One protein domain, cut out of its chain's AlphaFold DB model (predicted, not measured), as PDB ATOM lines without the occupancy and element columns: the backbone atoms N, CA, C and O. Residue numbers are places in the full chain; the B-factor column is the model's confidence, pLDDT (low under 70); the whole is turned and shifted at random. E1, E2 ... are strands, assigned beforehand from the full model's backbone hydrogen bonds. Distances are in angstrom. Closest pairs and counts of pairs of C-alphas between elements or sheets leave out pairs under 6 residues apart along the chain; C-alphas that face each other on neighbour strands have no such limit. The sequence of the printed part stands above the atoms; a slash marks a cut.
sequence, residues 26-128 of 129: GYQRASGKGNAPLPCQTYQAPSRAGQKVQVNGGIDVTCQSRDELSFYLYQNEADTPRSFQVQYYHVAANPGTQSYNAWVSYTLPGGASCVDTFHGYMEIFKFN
ATOM      1  N   GLY A  26      35.397 -39.027 -35.462       85.88
ATOM      2  CA  GLY A  26      33.927 -38.961 -35.425       85.88
ATOM      3  C   GLY A  26      33.357 -37.559 -35.158       85.88
ATOM      4  O   GLY A  26      32.178 -37.307 -35.413       85.88
ATOM      5  N   TYR A  27      34.185 -36.637 -34.664       87.44
ATOM      6  CA  TYR A  27      33.809 -35.266 -34.313       87.44
ATOM      7  C   TYR A  27      34.383 -34.217 -35.266       87.44
ATOM      8  O   TYR A  27      33.970 -33.053 -35.222       87.44
ATOM      9  N   GLN A  28      35.315 -34.615 -36.135       86.38
ATOM     10  CA  GLN A  28      35.900 -33.746 -37.141       86.38
ATOM     11  C   GLN A  28      34.840 -33.317 -38.163       86.38
ATOM     12  O   GLN A  28      34.112 -34.124 -38.738       86.38
ATOM     13  N   ARG A  29      34.753 -32.009 -38.404       77.75
ATOM     14  CA  ARG A  29      33.804 -31.402 -39.351       77.75
ATOM     15  C   ARG A  29      34.464 -30.937 -40.639       77.75
ATOM     16  O   ARG A  29      33.839 -30.975 -41.692       77.75
ATOM     17  N   ALA A  30      35.707 -30.475 -40.549       80.56
ATOM     18  CA  ALA A  30      36.462 -29.964 -41.686       80.56
ATOM     19  C   ALA A  30      37.965 -29.984 -41.391       80.56
ATOM     20  O   ALA A  30      38.373 -29.851 -40.237       80.56
ATOM     21  N   SER A  31      38.776 -30.098 -42.444       80.12
ATOM     22  CA  SER A  31      40.224 -29.881 -42.384       80.12
ATOM     23  C   SER A  31      40.717 -29.181 -43.650       80.12
ATOM     24  O   SER A  31      40.108 -29.322 -44.712       80.12
ATOM     25  N   GLY A  32      41.796 -28.406 -43.547       80.00
ATOM     26  CA  GLY A  32      42.359 -27.692 -44.693       80.00
ATOM     27  C   GLY A  32      43.700 -27.020 -44.406       80.00
ATOM     28  O   GLY A  32      44.040 -26.747 -43.257       80.00
ATOM     29  N   LYS A  33      44.469 -26.747 -45.465       78.50
ATOM     30  CA  LYS A  33      45.731 -25.988 -45.401       78.50
ATOM     31  C   LYS A  33      45.461 -24.481 -45.473       78.50
ATOM     32  O   LYS A  33      44.521 -24.064 -46.144       78.50
ATOM     33  N   GLY A  34      46.321 -23.667 -44.858       69.56
ATOM     34  CA  GLY A  34      46.284 -22.200 -44.983       69.56
ATOM     35  C   GLY A  34      45.807 -21.464 -43.728       69.56
ATOM     36  O   GLY A  34      45.981 -21.957 -42.618       69.56
ATOM     37  N   ASN A  35      45.250 -20.259 -43.890       59.50
ATOM     38  CA  ASN A  35      44.794 -19.410 -42.781       59.50
ATOM     39  C   ASN A  35      43.308 -19.655 -42.480       59.50
ATOM     40  O   ASN A  35      42.475 -19.472 -43.366       59.50
ATOM     41  N   ALA A  36      42.956 -20.003 -41.238       61.62
ATOM     42  CA  ALA A  36      41.552 -20.054 -40.838       61.62
ATOM     43  C   ALA A  36      40.984 -18.632 -40.700       61.62
ATOM     44  O   ALA A  36      41.495 -17.845 -39.894       61.62
ATOM     45  N   PRO A  37      39.900 -18.305 -41.421       55.94
ATOM     46  CA  PRO A  37      39.410 -16.938 -41.559       55.94
ATOM     47  C   PRO A  37      38.461 -16.499 -40.433       55.94
ATOM     48  O   PRO A  37      37.710 -15.548 -40.619       55.94
ATOM     49  N   LEU A  38      38.432 -17.178 -39.279       59.62
ATOM     50  CA  LEU A  38      37.408 -16.907 -38.266       59.62
ATOM     51  C   LEU A  38      37.879 -15.959 -37.145       59.62
ATOM     52  O   LEU A  38      38.937 -16.213 -36.546       59.62
ATOM     53  N   PRO A  39      37.085 -14.912 -36.819       66.56
ATOM     54  CA  PRO A  39      37.336 -13.967 -35.731       66.56
ATOM     55  C   PRO A  39      36.884 -14.548 -34.382       66.56
ATOM     56  O   PRO A  39      36.030 -13.989 -33.702       66.56
ATOM     57  N   CYS A  40      37.432 -15.701 -34.008       74.94
ATOM     58  CA  CYS A  40      37.109 -16.367 -32.746       74.94
ATOM     59  C   CYS A  40      38.220 -16.131 -31.727       74.94
ATOM     60  O   CYS A  40      39.375 -15.868 -32.095       74.94
ATOM     61  N   GLN A  41      37.878 -16.220 -30.440       84.44
ATOM     62  CA  GLN A  41      38.867 -16.019 -29.393       84.44
ATOM     63  C   GLN A  41      39.977 -17.059 -29.536       84.44
ATOM     64  O   GLN A  41      39.733 -18.256 -29.696       84.44
ATOM     65  N   THR A  42      41.204 -16.554 -29.532       87.50
ATOM     66  CA  THR A  42      42.402 -17.324 -29.827       87.50
ATOM     67  C   THR A  42      43.177 -17.558 -28.542       87.50
ATOM     68  O   THR A  42      43.402 -16.631 -27.765       87.50
ATOM     69  N   TYR A  43      43.588 -18.800 -28.333       89.38
ATOM     70  CA  TYR A  43      44.334 -19.261 -27.177       89.38
ATOM     71  C   TYR A  43      45.607 -19.951 -27.651       89.38
ATOM     72  O   TYR A  43      45.620 -20.634 -28.680       89.38
ATOM     73  N   GLN A  44      46.676 -19.793 -26.878       91.31
ATOM     74  CA  GLN A  44      47.899 -20.544 -27.117       91.31
ATOM     75  C   GLN A  44      47.650 -22.024 -26.818       91.31
ATOM     76  O   GLN A  44      47.080 -22.356 -25.778       91.31
ATOM     77  N   ALA A  45      48.098 -22.909 -27.704       91.38
ATOM     78  CA  ALA A  45      48.047 -24.344 -27.460       91.38
ATOM     79  C   ALA A  45      48.933 -24.763 -26.265       91.38
ATOM     80  O   ALA A  45      49.999 -24.168 -26.053       91.38
ATOM     81  N   PRO A  46      48.558 -25.810 -25.501       93.38
ATOM     82  CA  PRO A  46      49.462 -26.418 -24.535       93.38
ATOM     83  C   PRO A  46      50.713 -26.944 -25.251       93.38
ATOM     84  O   PRO A  46      50.647 -27.644 -26.259       93.38
ATOM     85  N   SER A  47      51.869 -26.579 -24.711       90.94
ATOM     86  CA  SER A  47      53.178 -26.733 -25.352       90.94
ATOM     87  C   SER A  47      54.057 -27.806 -24.704       90.94
ATOM     88  O   SER A  47      55.164 -28.060 -25.184       90.94
ATOM     89  N   ARG A  48      53.594 -28.401 -23.601       92.81
ATOM     90  CA  ARG A  48      54.312 -29.398 -22.799       92.81
ATOM     91  C   ARG A  48      53.356 -30.502 -22.369       92.81
ATOM     92  O   ARG A  48      52.203 -30.209 -22.062       92.81
ATOM     93  N   ALA A  49      53.856 -31.731 -22.283       91.56
ATOM     94  CA  ALA A  49      53.095 -32.854 -21.746       91.56
ATOM     95  C   ALA A  49      52.545 -32.528 -20.343       91.56
ATOM     96  O   ALA A  49      53.243 -31.950 -19.508       91.56
ATOM     97  N   GLY A  50      51.275 -32.853 -20.107       91.62
ATOM     98  CA  GLY A  50      50.531 -32.522 -18.892       91.62
ATOM     99  C   GLY A  50      50.046 -31.070 -18.806       91.62
ATOM    100  O   GLY A  50      49.268 -30.750 -17.909       91.62
ATOM    101  N   GLN A  51      50.453 -30.177 -19.717       94.88
ATOM    102  CA  GLN A  51      49.931 -28.813 -19.742       94.88
ATOM    103  C   GLN A  51      48.487 -28.825 -20.241       94.88
ATOM    104  O   GLN A  51      48.196 -29.340 -21.323       94.88
ATOM    105  N   LYS A  52      47.612 -28.184 -19.464       94.12
ATOM    106  CA  LYS A  52      46.210 -27.969 -19.802       94.12
ATOM    107  C   LYS A  52      45.942 -26.495 -20.079       94.12
ATOM    108  O   LYS A  52      46.393 -25.626 -19.334       94.12
ATOM    109  N   VAL A  53      45.194 -26.228 -21.139       91.38
ATOM    110  CA  VAL A  53      44.600 -24.924 -21.434       91.38
ATOM    111  C   VAL A  53      43.097 -25.098 -21.319       91.38
ATOM    112  O   VAL A  53      42.493 -25.840 -22.086       91.38
ATOM    113  N   GLN A  54      42.519 -24.438 -20.323       85.75
ATOM    114  CA  GLN A  54      41.083 -24.431 -20.089       85.75
ATOM    115  C   GLN A  54      40.494 -23.159 -20.677       85.75
ATOM    116  O   GLN A  54      40.962 -22.055 -20.384       85.75
ATOM    117  N   VAL A  55      39.442 -23.308 -21.474       81.44
ATOM    118  CA  VAL A  55      38.735 -22.170 -22.050       81.44
ATOM    119  C   VAL A  55      37.369 -22.021 -21.400       81.44
ATOM    120  O   VAL A  55      36.420 -22.665 -21.826       81.44
ATOM    121  N   ASN A  56      37.290 -21.184 -20.355       72.56
ATOM    122  CA  ASN A  56      36.069 -20.724 -19.665       72.56
ATOM    123  C   ASN A  56      34.900 -21.738 -19.625       72.56
ATOM    124  O   ASN A  56      33.777 -21.410 -20.006       72.56
ATOM    125  N   GLY A  57      35.156 -22.971 -19.169       70.88
ATOM    126  CA  GLY A  57      34.126 -24.015 -19.020       70.88
ATOM    127  C   GLY A  57      33.557 -24.564 -20.336       70.88
ATOM    128  O   GLY A  57      32.471 -25.133 -20.351       70.88
ATOM    129  N   GLY A  58      34.253 -24.340 -21.448       85.06
ATOM    130  CA  GLY A  58      33.894 -24.800 -22.780       85.06
ATOM    131  C   GLY A  58      34.650 -26.059 -23.171       85.06
ATOM    132  O   GLY A  58      34.113 -27.155 -23.097       85.06
ATOM    133  N   ILE A  59      35.898 -25.893 -23.604       91.25
ATOM    134  CA  ILE A  59      36.779 -27.001 -23.977       91.25
ATOM    135  C   ILE A  59      38.075 -26.894 -23.180       91.25
ATOM    136  O   ILE A  59      38.726 -25.843 -23.168       91.25
ATOM    137  N   ASP A  60      38.456 -28.007 -22.573       93.62
ATOM    138  CA  ASP A  60      39.772 -28.235 -22.006       93.62
ATOM    139  C   ASP A  60      40.643 -28.936 -23.047       93.62
ATOM    140  O   ASP A  60      40.239 -29.925 -23.662       93.62
ATOM    141  N   VAL A  61      41.855 -28.421 -23.237       94.50
ATOM    142  CA  VAL A  61      42.849 -29.001 -24.139       94.50
ATOM    143  C   VAL A  61      44.081 -29.375 -23.340       94.50
ATOM    144  O   VAL A  61      44.731 -28.507 -22.759       94.50
ATOM    145  N   THR A  62      44.428 -30.657 -23.327       95.69
ATOM    146  CA  THR A  62      45.604 -31.171 -22.621       95.69
ATOM    147  C   THR A  62      46.587 -31.765 -23.615       95.69
ATOM    148  O   THR A  62      46.235 -32.659 -24.381       95.69
ATOM    149  N   CYS A  63      47.836 -31.303 -23.594       95.19
ATOM    150  CA  CYS A  63      48.912 -31.965 -24.327       95.19
ATOM    151  C   CYS A  63      49.318 -33.223 -23.550       95.19
ATOM    152  O   CYS A  63      49.787 -33.124 -22.418       95.19
ATOM    153  N   GLN A  64      49.111 -34.404 -24.127       93.19
ATOM    154  CA  GLN A  64      49.485 -35.672 -23.496       93.19
ATOM    155  C   GLN A  64      50.946 -36.017 -23.774       93.19
ATOM    156  O   GLN A  64      51.672 -36.406 -22.864       93.19
ATOM    157  N   SER A  65      51.397 -35.783 -25.004       92.19
ATOM    158  CA  SER A  65      52.808 -35.805 -25.383       92.19
ATOM    159  C   SER A  65      53.070 -34.825 -26.524       92.19
ATOM    160  O   SER A  65      52.148 -34.405 -27.234       92.19
ATOM    161  N   ARG A  66      54.337 -34.427 -26.665       84.94
ATOM    162  CA  ARG A  66      54.800 -33.508 -27.706       84.94
ATOM    163  C   ARG A  66      56.137 -33.981 -28.255       84.94
ATOM    164  O   ARG A  66      57.182 -33.450 -27.887       84.94
ATOM    165  N   ASP A  67      56.056 -34.972 -29.127       85.31
ATOM    166  CA  ASP A  67      57.190 -35.530 -29.856       85.31
ATOM    167  C   ASP A  67      56.982 -35.303 -31.364       85.31
ATOM    168  O   ASP A  67      56.271 -34.382 -31.770       85.31
ATOM    169  N   GLU A  68      57.586 -36.132 -32.218       82.69
ATOM    170  CA  GLU A  68      57.296 -36.131 -33.661       82.69
ATOM    171  C   GLU A  68      55.803 -36.379 -33.943       82.69
ATOM    172  O   GLU A  68      55.226 -35.814 -34.874       82.69
ATOM    173  N   LEU A  69      55.168 -37.174 -33.081       88.69
ATOM    174  CA  LEU A  69      53.734 -37.401 -33.036       88.69
ATOM    175  C   LEU A  69      53.193 -36.820 -31.722       88.69
ATOM    176  O   LEU A  69      53.468 -37.349 -30.644       88.69
ATOM    177  N   SER A  70      52.464 -35.709 -31.800       92.12
ATOM    178  CA  SER A  70      51.868 -35.057 -30.630       92.12
ATOM    179  C   SER A  70      50.432 -35.513 -30.420       92.12
ATOM    180  O   SER A  70      49.654 -35.583 -31.371       92.12
ATOM    181  N   PHE A  71      50.073 -35.744 -29.159       93.88
ATOM    182  CA  PHE A  71      48.752 -36.213 -28.751       93.88
ATOM    183  C   PHE A  71      48.072 -35.149 -27.896       93.88
ATOM    184  O   PHE A  71      48.643 -34.661 -26.912       93.88
ATOM    185  N   TYR A  72      46.838 -34.805 -28.254       94.88
ATOM    186  CA  TYR A  72      46.039 -33.809 -27.553       94.88
ATOM    187  C   TYR A  72      44.700 -34.405 -27.141       94.88
ATOM    188  O   TYR A  72      43.952 -34.904 -27.976       94.88
ATOM    189  N   LEU A  73      44.404 -34.326 -25.847       95.19
ATOM    190  CA  LEU A  73      43.099 -34.655 -25.290       95.19
ATOM    191  C   LEU A  73      42.233 -33.398 -25.295       95.19
ATOM    192  O   LEU A  73      42.610 -32.389 -24.690       95.19
ATOM    193  N   TYR A  74      41.070 -33.489 -25.926       94.56
ATOM    194  CA  TYR A  74      40.011 -32.495 -25.833       94.56
ATOM    195  C   TYR A  74      38.899 -33.027 -24.945       94.56
ATOM    196  O   TYR A  74      38.435 -34.152 -25.131       94.56
ATOM    197  N   GLN A  75      38.444 -32.204 -24.010       94.88
ATOM    198  CA  GLN A  75      37.326 -32.525 -23.134       94.88
ATOM    199  C   GLN A  75      36.335 -31.368 -23.137       94.88
ATOM    200  O   GLN A  75      36.709 -30.215 -22.931       94.88
ATOM    201  N   ASN A  76      35.071 -31.670 -23.419       93.56
ATOM    202  CA  ASN A  76      33.994 -30.700 -23.320       93.56
ATOM    203  C   ASN A  76      33.419 -30.729 -21.908       93.56
ATOM    204  O   ASN A  76      32.706 -31.659 -21.543       93.56
ATOM    205  N   GLU A  77      33.732 -29.696 -21.134       93.00
ATOM    206  CA  GLU A  77      33.270 -29.542 -19.749       93.00
ATOM    207  C   GLU A  77      31.839 -28.984 -19.665       93.00
ATOM    208  O   GLU A  77      31.269 -28.895 -18.580       93.00
ATOM    209  N   ALA A  78      31.246 -28.584 -20.794       91.44
ATOM    210  CA  ALA A  78      29.861 -28.140 -20.855       91.44
ATOM    211  C   ALA A  78      28.902 -29.302 -21.152       91.44
ATOM    212  O   ALA A  78      29.250 -30.260 -21.838       91.44
ATOM    213  N   ASP A  79      27.641 -29.151 -20.740       92.19
ATOM    214  CA  ASP A  79      26.559 -30.101 -21.052       92.19
ATOM    215  C   ASP A  79      26.051 -29.989 -22.500       92.19
ATOM    216  O   ASP A  79      25.302 -30.837 -22.989       92.19
ATOM    217  N   THR A  80      26.439 -28.928 -23.212       92.38
ATOM    218  CA  THR A  80      26.020 -28.662 -24.592       92.38
ATOM    219  C   THR A  80      27.158 -28.892 -25.586       92.38
ATOM    220  O   THR A  80      28.332 -28.770 -25.225       92.38
ATOM    221  N   PRO A  81      26.847 -29.208 -26.859       91.81
ATOM    222  CA  PRO A  81      27.875 -29.353 -27.877       91.81
ATOM    223  C   PRO A  81      28.698 -28.077 -28.060       91.81
ATOM    224  O   PRO A  81      28.152 -26.972 -28.109       91.81
ATOM    225  N   ARG A  82      30.012 -28.235 -28.216       89.88
ATOM    226  CA  ARG A  82      30.949 -27.131 -28.435       89.88
ATOM    227  C   ARG A  82      31.725 -27.326 -29.724       89.88
ATOM    228  O   ARG A  82      32.279 -28.395 -29.977       89.88
ATOM    229  N   SER A  83      31.777 -26.262 -30.516       89.62
ATOM    230  CA  SER A  83      32.590 -26.200 -31.725       89.62
ATOM    231  C   SER A  83      33.876 -25.436 -31.454       89.62
ATOM    232  O   SER A  83      33.880 -24.405 -30.778       89.62
ATOM    233  N   PHE A  84      34.975 -25.953 -31.986       89.12
ATOM    234  CA  PHE A  84      36.291 -25.344 -31.859       89.12
ATOM    235  C   PHE A  84      37.152 -25.676 -33.072       89.12
ATOM    236  O   PHE A  84      36.844 -26.580 -33.855       89.12
ATOM    237  N   GLN A  85      38.232 -24.920 -33.232       90.25
ATOM    238  CA  GLN A  85      39.201 -25.120 -34.298       90.25
ATOM    239  C   GLN A  85      40.610 -25.129 -33.735       90.25
ATOM    240  O   GLN A  85      40.928 -24.385 -32.809       90.25
ATOM    241  N   VAL A  86      41.468 -25.936 -34.337       91.50
ATOM    242  CA  VAL A  86      42.883 -26.014 -33.991       91.50
ATOM    243  C   VAL A  86      43.714 -25.714 -35.219       91.50
ATOM    244  O   VAL A  86      43.383 -26.171 -36.313       91.50
ATOM    245  N   GLN A  87      44.784 -24.955 -35.032       91.94
ATOM    246  CA  GLN A  87      45.871 -24.874 -35.993       91.94
ATOM    247  C   GLN A  87      46.986 -25.794 -35.534       91.94
ATOM    248  O   GLN A  87      47.435 -25.701 -34.388       91.94
ATOM    249  N   TYR A  88      47.482 -26.618 -36.443       91.25
ATOM    250  CA  TYR A  88      48.657 -27.434 -36.202       91.25
ATOM    251  C   TYR A  88      49.689 -27.230 -37.306       91.25
ATOM    252  O   TYR A  88      49.354 -27.073 -38.487       91.25
ATOM    253  N   TYR A  89      50.953 -27.245 -36.897       90.94
ATOM    254  CA  TYR A  89      52.088 -27.343 -37.792       90.94
ATOM    255  C   TYR A  89      52.347 -28.819 -38.068       90.94
ATOM    256  O   TYR A  89      52.688 -29.578 -37.158       90.94
ATOM    257  N   HIS A  90      52.167 -29.225 -39.321       89.56
ATOM    258  CA  HIS A  90      52.480 -30.564 -39.786       89.56
ATOM    259  C   HIS A  90      53.965 -30.674 -40.122       89.56
ATOM    260  O   HIS A  90      54.457 -29.974 -41.012       89.56
ATOM    261  N   VAL A  91      54.656 -31.593 -39.454       89.62
ATOM    262  CA  VAL A  91      56.043 -31.942 -39.756       89.62
ATOM    263  C   VAL A  91      56.045 -33.041 -40.811       89.62
ATOM    264  O   VAL A  91      55.503 -34.127 -40.605       89.62
ATOM    265  N   ALA A  92      56.650 -32.745 -41.956       88.06
ATOM    266  CA  ALA A  92      56.845 -33.714 -43.022       88.06
ATOM    267  C   ALA A  92      57.684 -34.914 -42.542       88.06
ATOM    268  O   ALA A  92      58.831 -34.746 -42.140       88.06
ATOM    269  N   ALA A  93      57.129 -36.126 -42.645       83.81
ATOM    270  CA  ALA A  93      57.822 -37.362 -42.263       83.81
ATOM    271  C   ALA A  93      58.847 -37.851 -43.309       83.81
ATOM    272  O   ALA A  93      59.719 -38.655 -42.995       83.81
ATOM    273  N   ASN A  94      58.743 -37.387 -44.562       86.69
ATOM    274  CA  ASN A  94      59.558 -37.873 -45.676       86.69
ATOM    275  C   ASN A  94      60.458 -36.767 -46.250       86.69
ATOM    276  O   ASN A  94      59.999 -35.641 -46.452       86.69
ATOM    277  N   PRO A  95      61.715 -37.079 -46.615       80.50
ATOM    278  CA  PRO A  95      62.557 -36.155 -47.367       80.50
ATOM    279  C   PRO A  95      61.879 -35.733 -48.679       80.50
ATOM    280  O   PRO A  95      61.449 -36.573 -49.467       80.50
ATOM    281  N   GLY A  96      61.783 -34.424 -48.919       84.12
ATOM    282  CA  GLY A  96      61.175 -33.861 -50.130       84.12
ATOM    283  C   GLY A  96      59.694 -33.487 -50.003       84.12
ATOM    284  O   GLY A  96      59.183 -32.806 -50.891       84.12
ATOM    285  N   THR A  97      59.009 -33.840 -48.908       87.44
ATOM    286  CA  THR A  97      57.709 -33.235 -48.586       87.44
ATOM    287  C   THR A  97      57.903 -31.969 -47.756       87.44
ATOM    288  O   THR A  97      58.776 -31.882 -46.897       87.44
ATOM    289  N   GLN A  98      57.110 -30.938 -48.046       88.81
ATOM    290  CA  GLN A  98      57.156 -29.687 -47.293       88.81
ATOM    291  C   GLN A  98      56.239 -29.771 -46.073       88.81
ATOM    292  O   GLN A  98      55.083 -30.183 -46.193       88.81
ATOM    293  N   SER A  99      56.743 -29.334 -44.921       89.94
ATOM    294  CA  SER A  99      55.929 -29.039 -43.743       89.94
ATOM    295  C   SER A  99      54.950 -27.900 -44.033       89.94
ATOM    296  O   SER A  99      55.227 -27.021 -44.853       89.94
ATOM    297  N   TYR A 100      53.798 -27.895 -43.367       89.38
ATOM    298  CA  TYR A 100      52.759 -26.893 -43.601       89.38
ATOM    299  C   TYR A 100      51.913 -26.644 -42.359       89.38
ATOM    300  O   TYR A 100      51.789 -27.507 -41.498       89.38
ATOM    301  N   ASN A 101      51.264 -25.483 -42.317       89.69
ATOM    302  CA  ASN A 101      50.211 -25.206 -41.349       89.69
ATOM    303  C   ASN A 101      48.855 -25.650 -41.891       89.69
ATOM    304  O   ASN A 101      48.513 -25.399 -43.055       89.69
ATOM    305  N   ALA A 102      48.075 -26.289 -41.032       89.38
ATOM    306  CA  ALA A 102      46.728 -26.724 -41.336       89.38
ATOM    307  C   ALA A 102      45.790 -26.471 -40.161       89.38
ATOM    308  O   ALA A 102      46.210 -26.221 -39.032       89.38
ATOM    309  N   TRP A 103      44.502 -26.521 -40.471       89.19
ATOM    310  CA  TRP A 103      43.425 -26.350 -39.518       89.19
ATOM    311  C   TRP A 103      42.536 -27.576 -39.499       89.19
ATOM    312  O   TRP A 103      42.282 -28.179 -40.546       89.19
ATOM    313  N   VAL A 104      42.017 -27.893 -38.319       90.12
ATOM    314  CA  VAL A 104      40.935 -28.863 -38.135       90.12
ATOM    315  C   VAL A 104      39.831 -28.217 -37.313       90.12
ATOM    316  O   VAL A 104      40.095 -27.439 -36.399       90.12
ATOM    317  N   SER A 105      38.585 -28.502 -37.677       89.94
ATOM    318  CA  SER A 105      37.394 -28.083 -36.938       89.94
ATOM    319  C   SER A 105      36.706 -29.293 -36.329       89.94
ATOM    320  O   SER A 105      36.506 -30.289 -37.028       89.94
ATOM    321  N   TYR A 106      36.261 -29.169 -35.083       91.00
ATOM    322  CA  TYR A 106      35.535 -30.216 -34.368       91.00
ATOM    323  C   TYR A 106      34.217 -29.686 -33.818       91.00
ATOM    324  O   TYR A 106      34.070 -28.491 -33.551       91.00
ATOM    325  N   THR A 107      33.282 -30.605 -33.593       92.19
ATOM    326  CA  THR A 107      32.123 -30.391 -32.724       92.19
ATOM    327  C   THR A 107      32.050 -31.542 -31.727       92.19
ATOM    328  O   THR A 107      31.677 -32.653 -32.104       92.19
ATOM    329  N   LEU A 108      32.383 -31.280 -30.462       92.69
ATOM    330  CA  LEU A 108      32.290 -32.271 -29.386       92.69
ATOM    331  C   LEU A 108      30.918 -32.194 -28.709       92.69
ATOM    332  O   LEU A 108      30.503 -31.095 -28.338       92.69
ATOM    333  N   PRO A 109      30.220 -33.325 -28.498       94.00
ATOM    334  CA  PRO A 109      29.052 -33.382 -27.619       94.00
ATOM    335  C   PRO A 109      29.378 -32.931 -26.189       94.00
ATOM    336  O   PRO A 109      30.543 -32.917 -25.789       94.00
ATOM    337  N   GLY A 110      28.352 -32.560 -25.422       94.12
ATOM    338  CA  GLY A 110      28.515 -32.202 -24.010       94.12
ATOM    339  C   GLY A 110      29.045 -33.369 -23.174       94.12
ATOM    340  O   GLY A 110      28.636 -34.508 -23.398       94.12
ATOM    341  N   GLY A 111      29.987 -33.101 -22.268       91.88
ATOM    342  CA  GLY A 111      30.641 -34.111 -21.425       91.88
ATOM    343  C   GLY A 111      31.531 -35.117 -22.171       91.88
ATOM    344  O   GLY A 111      32.077 -36.032 -21.554       91.88
ATOM    345  N   ALA A 112      31.671 -34.995 -23.494       93.56
ATOM    346  CA  ALA A 112      32.481 -35.908 -24.287       93.56
ATOM    347  C   ALA A 112      33.970 -35.551 -24.212       93.56
ATOM    348  O   ALA A 112      34.352 -34.390 -24.056       93.56
ATOM    349  N   SER A 113      34.809 -36.563 -24.408       94.06
ATOM    350  CA  SER A 113      36.243 -36.395 -24.617       94.06
ATOM    351  C   SER A 113      36.705 -37.183 -25.836       94.06
ATOM    352  O   SER A 113      36.108 -38.202 -26.195       94.06
ATOM    353  N   CYS A 114      37.752 -36.695 -26.489       94.31
ATOM    354  CA  CYS A 114      38.431 -37.417 -27.555       94.31
ATOM    355  C   CYS A 114      39.912 -37.042 -27.610       94.31
ATOM    356  O   CYS A 114      40.312 -35.972 -27.142       94.31
ATOM    357  N   VAL A 115      40.722 -37.920 -28.192       94.38
ATOM    358  CA  VAL A 115      42.136 -37.661 -28.474       94.38
ATOM    359  C   VAL A 115      42.325 -37.478 -29.966       94.38
ATOM    360  O   VAL A 115      41.790 -38.252 -30.758       94.38
ATOM    361  N   ASP A 116      43.103 -36.468 -30.339       93.62
ATOM    362  CA  ASP A 116      43.618 -36.339 -31.697       93.62
ATOM    363  C   ASP A 116      45.142 -36.348 -31.700       93.62
ATOM    364  O   ASP A 116      45.808 -36.007 -30.714       93.62
ATOM    365  N   THR A 117      45.676 -36.759 -32.836       92.62
ATOM    366  CA  THR A 117      47.082 -37.025 -33.056       92.62
ATOM    367  C   THR A 117      47.564 -36.243 -34.271       92.62
ATOM    368  O   THR A 117      47.027 -36.372 -35.370       92.62
ATOM    369  N   PHE A 118      48.634 -35.468 -34.102       91.06
ATOM    370  CA  PHE A 118      49.253 -34.715 -35.192       91.06
ATOM    371  C   PHE A 118      50.710 -35.124 -35.372       91.06
ATOM    372  O   PHE A 118      51.484 -35.122 -34.419       91.06
ATOM    373  N   HIS A 119      51.109 -35.396 -36.615       90.62
ATOM    374  CA  HIS A 119      52.523 -35.433 -36.995       90.62
ATOM    375  C   HIS A 119      53.065 -34.000 -36.990       90.62
ATOM    376  O   HIS A 119      52.854 -33.264 -37.954       90.62
ATOM    377  N   GLY A 120      53.686 -33.580 -35.890       90.94
ATOM    378  CA  GLY A 120      54.018 -32.190 -35.584       90.94
ATOM    379  C   GLY A 120      53.386 -31.728 -34.274       90.94
ATOM    380  O   GLY A 120      53.374 -32.486 -33.312       90.94
ATOM    381  N   TYR A 121      52.901 -30.485 -34.194       92.38
ATOM    382  CA  TYR A 121      52.332 -29.935 -32.954       92.38
ATOM    383  C   TYR A 121      51.247 -28.888 -33.209       92.38
ATOM    384  O   TYR A 121      51.241 -28.200 -34.228       92.38
ATOM    385  N   MET A 122      50.341 -28.744 -32.244       93.12
ATOM    386  CA  MET A 122      49.341 -27.682 -32.250       93.12
ATOM    387  C   MET A 122      49.992 -26.348 -31.869       93.12
ATOM    388  O   MET A 122      50.745 -26.267 -30.896       93.12
ATOM    389  N   GLU A 123      49.692 -25.298 -32.626       91.06
ATOM    390  CA  GLU A 123      50.181 -23.938 -32.367       91.06
ATOM    391  C   GLU A 123      49.113 -23.103 -31.666       91.06
ATOM    392  O   GLU A 123      49.380 -22.432 -30.663       91.06
ATOM    393  N   ILE A 124      47.886 -23.175 -32.185       89.75
ATOM    394  CA  ILE A 124      46.790 -22.293 -31.807       89.75
ATOM    395  C   ILE A 124      45.511 -23.097 -31.600       89.75
ATOM    396  O   ILE A 124      45.174 -23.983 -32.383       89.75
ATOM    397  N   PHE A 125      44.762 -22.711 -30.572       88.06
ATOM    398  CA  PHE A 125      43.415 -23.178 -30.294       88.06
ATOM    399  C   PHE A 125      42.427 -22.011 -30.417       88.06
ATOM    400  O   PHE A 125      42.642 -20.943 -29.844       88.06
ATOM    401  N   LYS A 126      41.336 -22.191 -31.161       87.88
ATOM    402  CA  LYS A 126      40.249 -21.216 -31.290       87.88
ATOM    403  C   LYS A 126      38.953 -21.809 -30.764       87.88
ATOM    404  O   LYS A 126      38.524 -22.873 -31.208       87.88
ATOM    405  N   PHE A 127      38.305 -21.080 -29.867       83.56
ATOM    406  CA  PHE A 127      37.045 -21.483 -29.253       83.56
ATOM    407  C   PHE A 127      36.017 -20.367 -29.352       83.56
ATOM    408  O   PHE A 127      36.363 -19.188 -29.247       83.56
ATOM    409  N   ASN A 128      34.756 -20.776 -29.492       66.81
ATOM    410  CA  ASN A 128      33.592 -19.911 -29.624       66.81
ATOM    411  C   ASN A 128      33.590 -19.110 -30.938       66.81
ATOM    412  O   ASN A 128      34.079 -17.982 -31.022       66.81
TER     413      ASN A 128
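What this domain is: This is residues 26 to 128 of the 129 residues of an uncharacterized protein of Zymoseptoria brevis (UniProt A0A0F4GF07). One strongly twisted sheet is folded over into two wings, partly face to face: E3, E4 and E5 with the first part of E8 make one, and E6, E7 and E1 with the last part of E8 the other. E2 lies along the end of E8. The 103 printed residues hold no named helix and eight named strands, E1 to E8 in chain order, in one branched, antiparallel sheet, class all strand. The whole is compact, with a radius of gyration of the C-alphas of 13.2 A, yet elongated, spanning 45 by 29 by 24 A.

Where its parts are: E1, residues 28 to 33, begins at C-alpha 28, (35.900, -33.746, -37.141). E2 is residues 41 to 44, E3 52 to 55, E4 59 to 66 and E5 69 to 76, 23.0 A long. E6, residues 82 to 90, measures 24.6 A, and E7, 100 to 108, 25.5 A. E8, residues 113 to 127, ends at C-alpha 127, (37.045, -21.483, -29.253).

How they stand to each other: E8 bends by 141 degrees at residue 123. It pairs with E5 over residues 113 to 119 (N 70 and O 118, 2.9 A), with E6 over 120 to 127 (N 87 and O 124, 2.8 A) and with E2 over 124 to 127 (N 43 and O 125, 2.8 A). E3, E4 and E5 form a meander, each strand the antiparallel neighbour of the one before: N 53 and O 61 are 2.8 A apart, N 62 and O 73 2.9 A. E6 and E7 are a hairpin, with N 86 and O 104 at 2.9 A. E1 is an edge strand beside E7, with N 29 and O 105 at 2.8 A. E1 and E5 are apart.

The domain as a whole: The C-alphas farthest apart, of Asp 79 and Gly 96, are 45.4 A apart. The printed part has no cut, and no link is long. Residues 34 to 39 and 128 have pLDDT under 70.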